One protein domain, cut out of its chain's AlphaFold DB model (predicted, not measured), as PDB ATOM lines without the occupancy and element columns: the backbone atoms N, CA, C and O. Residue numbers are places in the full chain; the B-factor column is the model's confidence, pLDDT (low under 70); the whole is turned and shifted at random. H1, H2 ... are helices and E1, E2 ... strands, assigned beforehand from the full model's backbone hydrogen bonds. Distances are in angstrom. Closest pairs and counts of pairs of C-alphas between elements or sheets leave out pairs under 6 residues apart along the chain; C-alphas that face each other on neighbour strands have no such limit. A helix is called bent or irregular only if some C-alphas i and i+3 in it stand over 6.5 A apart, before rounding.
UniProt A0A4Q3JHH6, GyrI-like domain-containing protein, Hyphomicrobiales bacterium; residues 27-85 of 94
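AT A GLANCE: This is residues 27 to 85 of the 94 residues of the protein "GyrI-like domain-containing protein" of Hyphomicrobiales bacterium (UniProt A0A4Q3JHH6). A small sheet of three antiparallel strands is covered on one face by a single kinked helix, H1, which lies slantwise over the edge strand E1, while the opposite face has no named helix. At one end of this elongated two-layer slab, the long loop of residues 67 to 78 joins E2 to E3; at the other end lies the turn round Gly 54 that follows H1. The printed part has 59 residues with one named helix and three named strands, in the order E1, H1, E2, E3 along the chain, and the sheet runs E1, E3, E2. The class is mixed, helices and strands. The whole is compact, with a radius of gyration of the C-alphas of 11.9 A, and its C-alphas span 36 by 18 by 14 A.

HOW THE PARTS SIT: The inner strand of the sheet is E3, residues 79 to 84, and its neighbours are the edge strands E1, residues 27 to 31, and E2, residues 63 to 66. E1 and E3 are antiparallel, at 158 degrees between their directions, and the C-alphas of Val 28 and Trp 82, which face each other, are 4.7 A apart. Across this pair N 29 and O 81 are within hydrogen-bond range at 2.9 A, and N 81 and O 29 at 2.8 A. E2 and E3 form a hairpin and are antiparallel at 167 degrees; the C-alphas of Glu 64 and Ile 81 face each other at 4.7 A. Here N 65 and O 80 are 2.8 A apart, and so are N 80 and O 65, both within hydrogen-bond range. H1, residues 35 to 52, is on the sheet, with a height over the sheet of 8.8 A. It lies over E1, and on the local plane its line and that of E1 stand at 34 degrees, slantwise to the strands. The closest C-alphas of H1 and E1 are those of Thr 41 and His 31, 6.5 A apart. The closest C-alphas of H1 and E3 are those of Val 35 and Leu 79, 7.6 A apart. H1 has a kink of 43 degrees near residue 45, and it is irregular, with C-alphas 36 and 39 at 7.5 A. Of its O i to N i+4 pairs, 9 of 14 are within hydrogen-bond range. E1, H1 and E2 make a split strand-helix-strand unit, two strands that run the same way with a helix between them along the chain and E3 between them in the sheet; its crossover is right-handed.

IN THESE COORDINATES: E1 begins at C-alpha 27, at (198.114, 162.620, 199.094), and ends at His 31. H1 runs from Val 35, with its C-alpha at (210.834, 176.158, 193.626), to Ala 52, 24.5 A from first to last C-alpha. E2 runs from Leu 63 to His 66. E3, the longest strand by residues, runs from Leu 79 to Pro 84, 16.1 A from first to last C-alpha, and ends at C-alpha 84, at (194.060, 166.971, 202.031).

THE WHOLE: The two C-alphas farthest apart are those of Gly 54 and Gly 73, 37.4 A, while the first and last printed C-alphas, those of Ala 27 and Leu 85, are 6.8 A apart. The link from E1 to H1 is tight, with 3 residues; that from H1 to E2 is short, with 10; and that from E2 to E3 is long, with 12. The printed part has no cut. Its mean pLDDT is 97.3, and no printed residue of this model is under 70.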
ATOM      1  N   ALA A  27     197.244 163.023 200.191       98.06
ATOM      2  CA  ALA A  27     198.114 162.620 199.094       98.06
ATOM      3  C   ALA A  27     199.394 163.461 199.169       98.06
ATOM      4  O   ALA A  27     199.322 164.689 199.257       98.06
ATOM      5  N   VAL A  28     200.545 162.793 199.183       98.19
ATOM      6  CA  VAL A  28     201.853 163.416 199.416       98.19
ATOM      7  C   VAL A  28     202.675 163.356 198.136       98.19
ATOM      8  O   VAL A  28     202.839 162.281 197.556       98.19
ATOM      9  N   PHE A  29     203.190 164.504 197.704       98.44
ATOM     10  CA  PHE A  29     203.956 164.656 196.471       98.44
ATOM     11  C   PHE A  29     205.267 165.395 196.734       98.44
ATOM     12  O   PHE A  29     205.282 166.384 197.463       98.44
ATOM     13  N   ASP A  30     206.342 164.958 196.082       98.06
ATOM     14  CA  ASP A  30     207.624 165.662 196.108       98.06
ATOM     15  C   ASP A  30     207.762 166.572 194.885       98.06
ATOM     16  O   ASP A  30     207.720 166.105 193.745       98.06
ATOM     17  N   HIS A  31     208.026 167.852 195.122       98.31
ATOM     18  CA  HIS A  31     208.571 168.767 194.128       98.31
ATOM     19  C   HIS A  31     210.098 168.750 194.231       98.31
ATOM     20  O   HIS A  31     210.655 169.107 195.270       98.31
ATOM     21  N   ARG A  32     210.784 168.312 193.171       96.81
ATOM     22  CA  ARG A  32     212.247 168.106 193.182       96.81
ATOM     23  C   ARG A  32     213.027 169.109 192.336       96.81
ATOM     24  O   ARG A  32     214.252 169.131 192.416       96.81
ATOM     25  N   ASP A  33     212.324 169.922 191.558       97.56
ATOM     26  CA  ASP A  33     212.916 170.955 190.719       97.56
ATOM     27  C   ASP A  33     213.074 172.277 191.486       97.56
ATOM     28  O   ASP A  33     212.902 172.356 192.705       97.56
ATOM     29  N   HIS A  34     213.468 173.326 190.768       98.12
ATOM     30  CA  HIS A  34     213.579 174.663 191.331       98.12
ATOM     31  C   HIS A  34     212.201 175.179 191.771       98.12
ATOM     32  O   HIS A  34     211.263 175.169 190.975       98.12
ATOM     33  N   VAL A  35     212.098 175.728 192.986       97.38
ATOM     34  CA  VAL A  35     210.834 176.158 193.626       97.38
ATOM     35  C   VAL A  35     209.967 177.080 192.766       97.38
ATOM     36  O   VAL A  35     208.743 177.057 192.865       97.38
ATOM     37  N   SER A  36     210.562 177.867 191.866       97.62
ATOM     38  CA  SER A  36     209.797 178.705 190.928       97.62
ATOM     39  C   SER A  36     208.881 177.909 189.989       97.62
ATOM     40  O   SER A  36     207.985 178.493 189.390       97.62
ATOM     41  N   THR A  37     209.114 176.605 189.838       98.19
ATOM     42  CA  THR A  37     208.348 175.686 188.983       98.19
ATOM     43  C   THR A  37     207.298 174.888 189.762       98.19
ATOM     44  O   THR A  37     206.624 174.025 189.207       98.19
ATOM     45  N   ILE A  38     207.082 175.193 191.048       97.88
ATOM     46  CA  ILE A  38     206.094 174.496 191.888       97.88
ATOM     47  C   ILE A  38     204.675 174.526 191.295       97.88
ATOM     48  O   ILE A  38     203.901 173.588 191.476       97.88
ATOM     49  N   PHE A  39     204.331 175.566 190.528       97.75
ATOM     50  CA  PHE A  39     203.032 175.659 189.862       97.75
ATOM     51  C   PHE A  39     202.815 174.551 188.815       97.75
ATOM     52  O   PHE A  39     201.694 174.059 188.665       97.75
ATOM     53  N   ASP A  40     203.878 174.096 188.149       98.31
ATOM     54  CA  ASP A  40     203.808 172.974 187.207       98.31
ATOM     55  C   ASP A  40     203.497 171.675 187.958       98.31
ATOM     56  O   ASP A  40     202.665 170.876 187.527       98.31
ATOM     57  N   THR A  41     204.079 171.508 189.151       98.38
ATOM     58  CA  THR A  41     203.767 170.379 190.039       98.38
ATOM     59  C   THR A  41     202.316 170.419 190.503       98.38
ATOM     60  O   THR A  41     201.632 169.402 190.431       98.38
ATOM     61  N   TYR A  42     201.800 171.583 190.901       98.44
ATOM     62  CA  TYR A  42     200.379 171.725 191.224       98.44
ATOM     63  C   TYR A  42     199.471 171.383 190.046       98.44
ATOM     64  O   TYR A  42     198.481 170.674 190.220       98.44
ATOM     65  N   THR A  43     199.813 171.853 188.849       98.44
ATOM     66  CA  THR A  43     199.051 171.568 187.630       98.44
ATOM     67  C   THR A  43     198.979 170.064 187.369       98.44
ATOM     68  O   THR A  43     197.887 169.541 187.147       98.44
ATOM     69  N   ALA A  44     200.108 169.357 187.475       98.56
ATOM     70  CA  ALA A  44     200.164 167.906 187.322       98.56
ATOM     71  C   ALA A  44     199.393 167.170 188.434       98.56
ATOM     72  O   ALA A  44     198.656 166.224 188.161       98.56
ATOM     73  N   ILE A  45     199.495 167.623 189.690       98.44
ATOM     74  CA  ILE A  45     198.748 167.041 190.815       98.44
ATOM     75  C   ILE A  45     197.238 167.096 190.549       98.44
ATOM     76  O   ILE A  45     196.555 166.077 190.656       98.44
ATOM     77  N   TRP A  46     196.722 168.275 190.194       98.00
ATOM     78  CA  TRP A  46     195.284 168.506 190.061       98.00
ATOM     79  C   TRP A  46     194.679 167.897 188.804       98.00
ATOM     80  O   TRP A  46     193.580 167.350 188.864       98.00
ATOM     81  N   ASN A  47     195.378 167.991 187.674       98.06
ATOM     82  CA  ASN A  47     194.813 167.604 186.383       98.06
ATOM     83  C   ASN A  47     195.145 166.162 185.991       98.06
ATOM     84  O   ASN A  47     194.470 165.605 185.128       98.06
ATOM     85  N   GLU A  48     196.156 165.554 186.617       98.31
ATOM     86  CA  GLU A  48     196.640 164.229 186.233       98.31
ATOM     87  C   GLU A  48     196.668 163.276 187.428       98.31
ATOM     88  O   GLU A  48     195.946 162.281 187.431       98.31
ATOM     89  N   ALA A  49     197.454 163.578 188.465       98.25
ATOM     90  CA  ALA A  49     197.759 162.603 189.511       98.25
ATOM     91  C   ALA A  49     196.547 162.240 190.384       98.25
ATOM     92  O   ALA A  49     196.280 161.055 190.594       98.25
ATOM     93  N   LEU A  50     195.798 163.231 190.883       98.06
ATOM     94  CA  LEU A  50     194.608 162.974 191.703       98.06
ATOM     95  C   LEU A  50     193.494 162.280 190.901       98.06
ATOM     96  O   LEU A  50     193.023 161.234 191.365       98.06
ATOM     97  N   PRO A  51     193.115 162.754 189.692       97.81
ATOM     98  CA  PRO A  51     192.138 162.054 188.862       97.81
ATOM     99  C   PRO A  51     192.558 160.623 188.509       97.81
ATOM    100  O   PRO A  51     191.743 159.708 188.619       97.81
ATOM    101  N   ALA A  52     193.824 160.402 188.136       98.06
ATOM    102  CA  ALA A  52     194.331 159.070 187.800       98.06
ATOM    103  C   ALA A  52     194.286 158.103 188.993       98.06
ATOM    104  O   ALA A  52     194.080 156.904 188.807       98.06
ATOM    105  N   ALA A  53     194.443 158.617 190.214       96.94
ATOM    106  CA  ALA A  53     194.323 157.845 191.446       96.94
ATOM    107  C   ALA A  53     192.871 157.683 191.939       96.94
ATOM    108  O   ALA A  53     192.645 156.990 192.932       96.94
ATOM    109  N   GLY A  54     191.885 158.314 191.286       96.75
ATOM    110  CA  GLY A  54     190.495 158.332 191.748       96.75
ATOM    111  C   GLY A  54     190.317 159.040 193.096       96.75
ATOM    112  O   GLY A  54     189.431 158.677 193.869       96.75
ATOM    113  N   LEU A  55     191.186 160.006 193.406       97.12
ATOM    114  CA  LEU A  55     191.196 160.741 194.667       97.12
ATOM    115  C   LEU A  55     190.592 162.133 194.489       97.12
ATOM    116  O   LEU A  55     190.898 162.834 193.528       97.12
ATOM    117  N   ASN A  56     189.806 162.562 195.475       96.38
ATOM    118  CA  ASN A  56     189.273 163.919 195.547       96.38
ATOM    119  C   ASN A  56     189.925 164.671 196.701       96.38
ATOM    120  O   ASN A  56     190.043 164.146 197.816       96.38
ATOM    121  N   ALA A  57     190.322 165.914 196.448       96.19
ATOM    122  CA  ALA A  57     190.806 166.773 197.511       96.19
ATOM    123  C   ALA A  57     189.649 167.334 198.335       96.19
ATOM    124  O   ALA A  57     188.618 167.743 197.803       96.19
ATOM    125  N   ALA A  58     189.845 167.392 199.644       95.56
ATOM    126  CA  ALA A  58     188.905 168.017 200.549       95.56
ATOM    127  C   ALA A  58     189.005 169.540 200.511       95.56
ATOM    128  O   ALA A  58     190.062 170.117 200.258       95.56
ATOM    129  N   ASN A  59     187.915 170.186 200.921       92.38
ATOM    130  CA  ASN A  59     187.949 171.582 201.323       92.38
ATOM    131  C   ASN A  59     188.770 171.733 202.621       92.38
ATOM    132  O   ASN A  59     188.271 171.478 203.721       92.38
ATOM    133  N   GLY A  60     190.048 172.078 202.478       91.81
ATOM    134  CA  GLY A  60     191.017 172.246 203.558       91.81
ATOM    135  C   GLY A  60     192.351 172.797 203.036       91.81
ATOM    136  O   GLY A  60     192.539 172.893 201.822       91.81
ATOM    137  N   PRO A  61     193.280 173.184 203.926       94.75
ATOM    138  CA  PRO A  61     194.558 173.743 203.508       94.75
ATOM    139  C   PRO A  61     195.451 172.669 202.877       94.75
ATOM    140  O   PRO A  61     195.643 171.594 203.449       94.75
ATOM    141  N   VAL A  62     196.042 172.999 201.730       96.56
ATOM    142  CA  VAL A  62     197.249 172.322 201.243       96.56
ATOM    143  C   VAL A  62     198.426 172.776 202.098       96.56
ATOM    144  O   VAL A  62     198.538 173.963 202.415       96.56
ATOM    145  N   LEU A  63     199.287 171.836 202.479       96.56
ATOM    146  CA  LEU A  63     200.489 172.120 203.258       96.56
ATOM    147  C   LEU A  63     201.727 171.904 202.388       96.56
ATOM    148  O   LEU A  63     201.846 170.878 201.720       96.56
ATOM    149  N   GLU A  64     202.644 172.865 202.416       97.44
ATOM    150  CA  GLU A  64     203.942 172.793 201.748       97.44
ATOM    151  C   GLU A  64     205.039 172.778 202.811       97.44
ATOM    152  O   GLU A  64     205.099 173.659 203.673       97.44
ATOM    153  N   PHE A  65     205.919 171.786 202.742       96.75
ATOM    154  CA  PHE A  65     207.054 171.638 203.642       96.75
ATOM    155  C   PHE A  65     208.342 171.795 202.848       96.75
ATOM    156  O   PHE A  65     208.575 171.060 201.892       96.75
ATOM    157  N   HIS A  66     209.189 172.741 203.250       96.19
ATOM    158  CA  HIS A  66     210.559 172.814 202.751       96.19
ATOM    159  C   HIS A  66     211.306 171.593 203.270       96.19
ATOM    160  O   HIS A  66     211.338 171.356 204.481       96.19
ATOM    161  N   ASN A  67     211.865 170.802 202.360       95.81
ATOM    162  CA  ASN A  67     212.604 169.611 202.746       95.81
ATOM    163  C   ASN A  67     213.881 170.017 203.488       95.81
ATOM    164  O   ASN A  67     214.368 171.134 203.343       95.81
ATOM    165  N   GLU A  68     214.465 169.095 204.252       96.69
ATOM    166  CA  GLU A  68     215.710 169.359 204.990       96.69
ATOM    167  C   GLU A  68     216.851 169.842 204.076       96.69
ATOM    168  O   GLU A  68     217.665 170.670 204.475       96.69
ATOM    169  N   ALA A  69     216.880 169.364 202.828       96.88
ATOM    170  CA  ALA A  69     217.865 169.757 201.827       96.88
ATOM    171  C   ALA A  69     217.545 171.084 201.114       96.88
ATOM    172  O   ALA A  69     218.347 171.515 200.287       96.88
ATOM    173  N   PHE A  70     216.388 171.704 201.375       97.81
ATOM    174  CA  PHE A  70     215.982 172.932 200.702       97.81
ATOM    175  C   PHE A  70     216.912 174.092 201.054       97.81
ATOM    176  O   PHE A  70     217.070 174.460 202.219       97.81
ATOM    177  N   ASP A  71     217.474 174.713 200.024       97.31
ATOM    178  CA  ASP A  71     218.320 175.887 200.136       97.31
ATOM    179  C   ASP A  71     217.599 177.110 199.539       97.31
ATOM    180  O   ASP A  71     217.445 177.210 198.316       97.31
ATOM    181  N   PRO A  72     217.187 178.090 200.367       94.88
ATOM    182  CA  PRO A  72     216.500 179.287 199.889       94.88
ATOM    183  C   PRO A  72     217.393 180.201 199.038       94.88
ATOM    184  O   PRO A  72     216.866 181.041 198.310       94.88
ATOM    185  N   GLY A  73     218.721 180.071 199.120       97.56
ATOM    186  CA  GLY A  73     219.658 180.835 198.298       97.56
ATOM    187  C   GLY A  73     219.699 180.360 196.846       97.56
ATOM    188  O   GLY A  73     219.920 181.169 195.945       97.56
ATOM    189  N   THR A  74     219.456 179.068 196.614       97.62
ATOM    190  CA  THR A  74     219.455 178.459 195.275       97.62
ATOM    191  C   THR A  74     218.065 178.085 194.774       97.62
ATOM    192  O   THR A  74     217.913 177.838 193.582       97.62
ATOM    193  N   GLY A  75     217.057 178.032 195.649       97.06
ATOM    194  CA  GLY A  75     215.700 177.600 195.313       97.06
ATOM    195  C   GLY A  75     215.581 176.101 195.017       97.06
ATOM    196  O   GLY A  75     214.576 175.671 194.454       97.06
ATOM    197  N   LEU A  76     216.602 175.314 195.366       98.00
ATOM    198  CA  LEU A  76     216.707 173.875 195.112       98.00
ATOM    199  C   LEU A  76     216.679 173.086 196.426       98.00
ATOM    200  O   LEU A  76     216.717 173.660 197.506       98.00
ATOM    201  N   GLY A  77     216.603 171.756 196.333       96.25
ATOM    202  CA  GLY A  77     216.553 170.857 197.497       96.25
ATOM    203  C   GLY A  77     215.144 170.395 197.884       96.25
ATOM    204  O   GLY A  77     214.992 169.505 198.719       96.25
ATOM    205  N   GLY A  78     214.134 170.911 197.182       97.00
ATOM    206  CA  GLY A  78     212.802 170.326 197.084       97.00
ATOM    207  C   GLY A  78     211.813 170.711 198.183       97.00
ATOM    208  O   GLY A  78     212.162 171.200 199.257       97.00
ATOM    209  N   LEU A  79     210.545 170.466 197.875       98.00
ATOM    210  CA  LEU A  79     209.394 170.687 198.743       98.00
ATOM    211  C   LEU A  79     208.536 169.427 198.771       98.00
ATOM    212  O   LEU A  79     208.397 168.750 197.754       98.00
ATOM    213  N   THR A  80     207.906 169.156 199.906       98.38
ATOM    214  CA  THR A  80     206.855 168.144 200.016       98.38
ATOM    215  C   THR A  80     205.495 168.834 200.085       98.38
ATOM    216  O   THR A  80     205.278 169.702 200.929       98.38
ATOM    217  N   ILE A  81     204.566 168.440 199.218       98.50
ATOM    218  CA  ILE A  81     203.214 168.998 199.108       98.50
ATOM    219  C   ILE A  81     202.210 167.963 199.609       98.50
ATOM    220  O   ILE A  81     202.191 166.824 199.142       98.50
ATOM    221  N   TRP A  82     201.376 168.350 200.571       97.88
ATOM    222  CA  TRP A  82     200.350 167.499 201.169       97.88
ATOM    223  C   TRP A  82     198.970 168.022 200.782       97.88
ATOM    224  O   TRP A  82     198.527 169.066 201.272       97.88
ATOM    225  N   ILE A  83     198.269 167.281 199.924       97.88
ATOM    226  CA  ILE A  83     196.902 167.605 199.505       97.88
ATOM    227  C   ILE A  83     195.909 166.885 200.424       97.88
ATOM    228  O   ILE A  83     195.920 165.650 200.461       97.88
ATOM    229  N   PRO A  84     195.046 167.604 201.165       97.31
ATOM    230  CA  PRO A  84     194.060 166.971 202.031       97.31
ATOM    231  C   PRO A  84     193.039 166.214 201.186       97.31
ATOM    232  O   PRO A  84     192.508 166.761 200.226       97.31
ATOM    233  N   LEU A  85     192.717 164.980 201.560       97.12
ATOM    234  CA  LEU A  85     191.758 164.150 200.834       97.12
ATOM    235  C   LEU A  85     190.371 164.189 201.476       97.12
ATOM    236  O   LEU A  85     190.211 164.323 202.700       97.12
TER     237      LEU A  85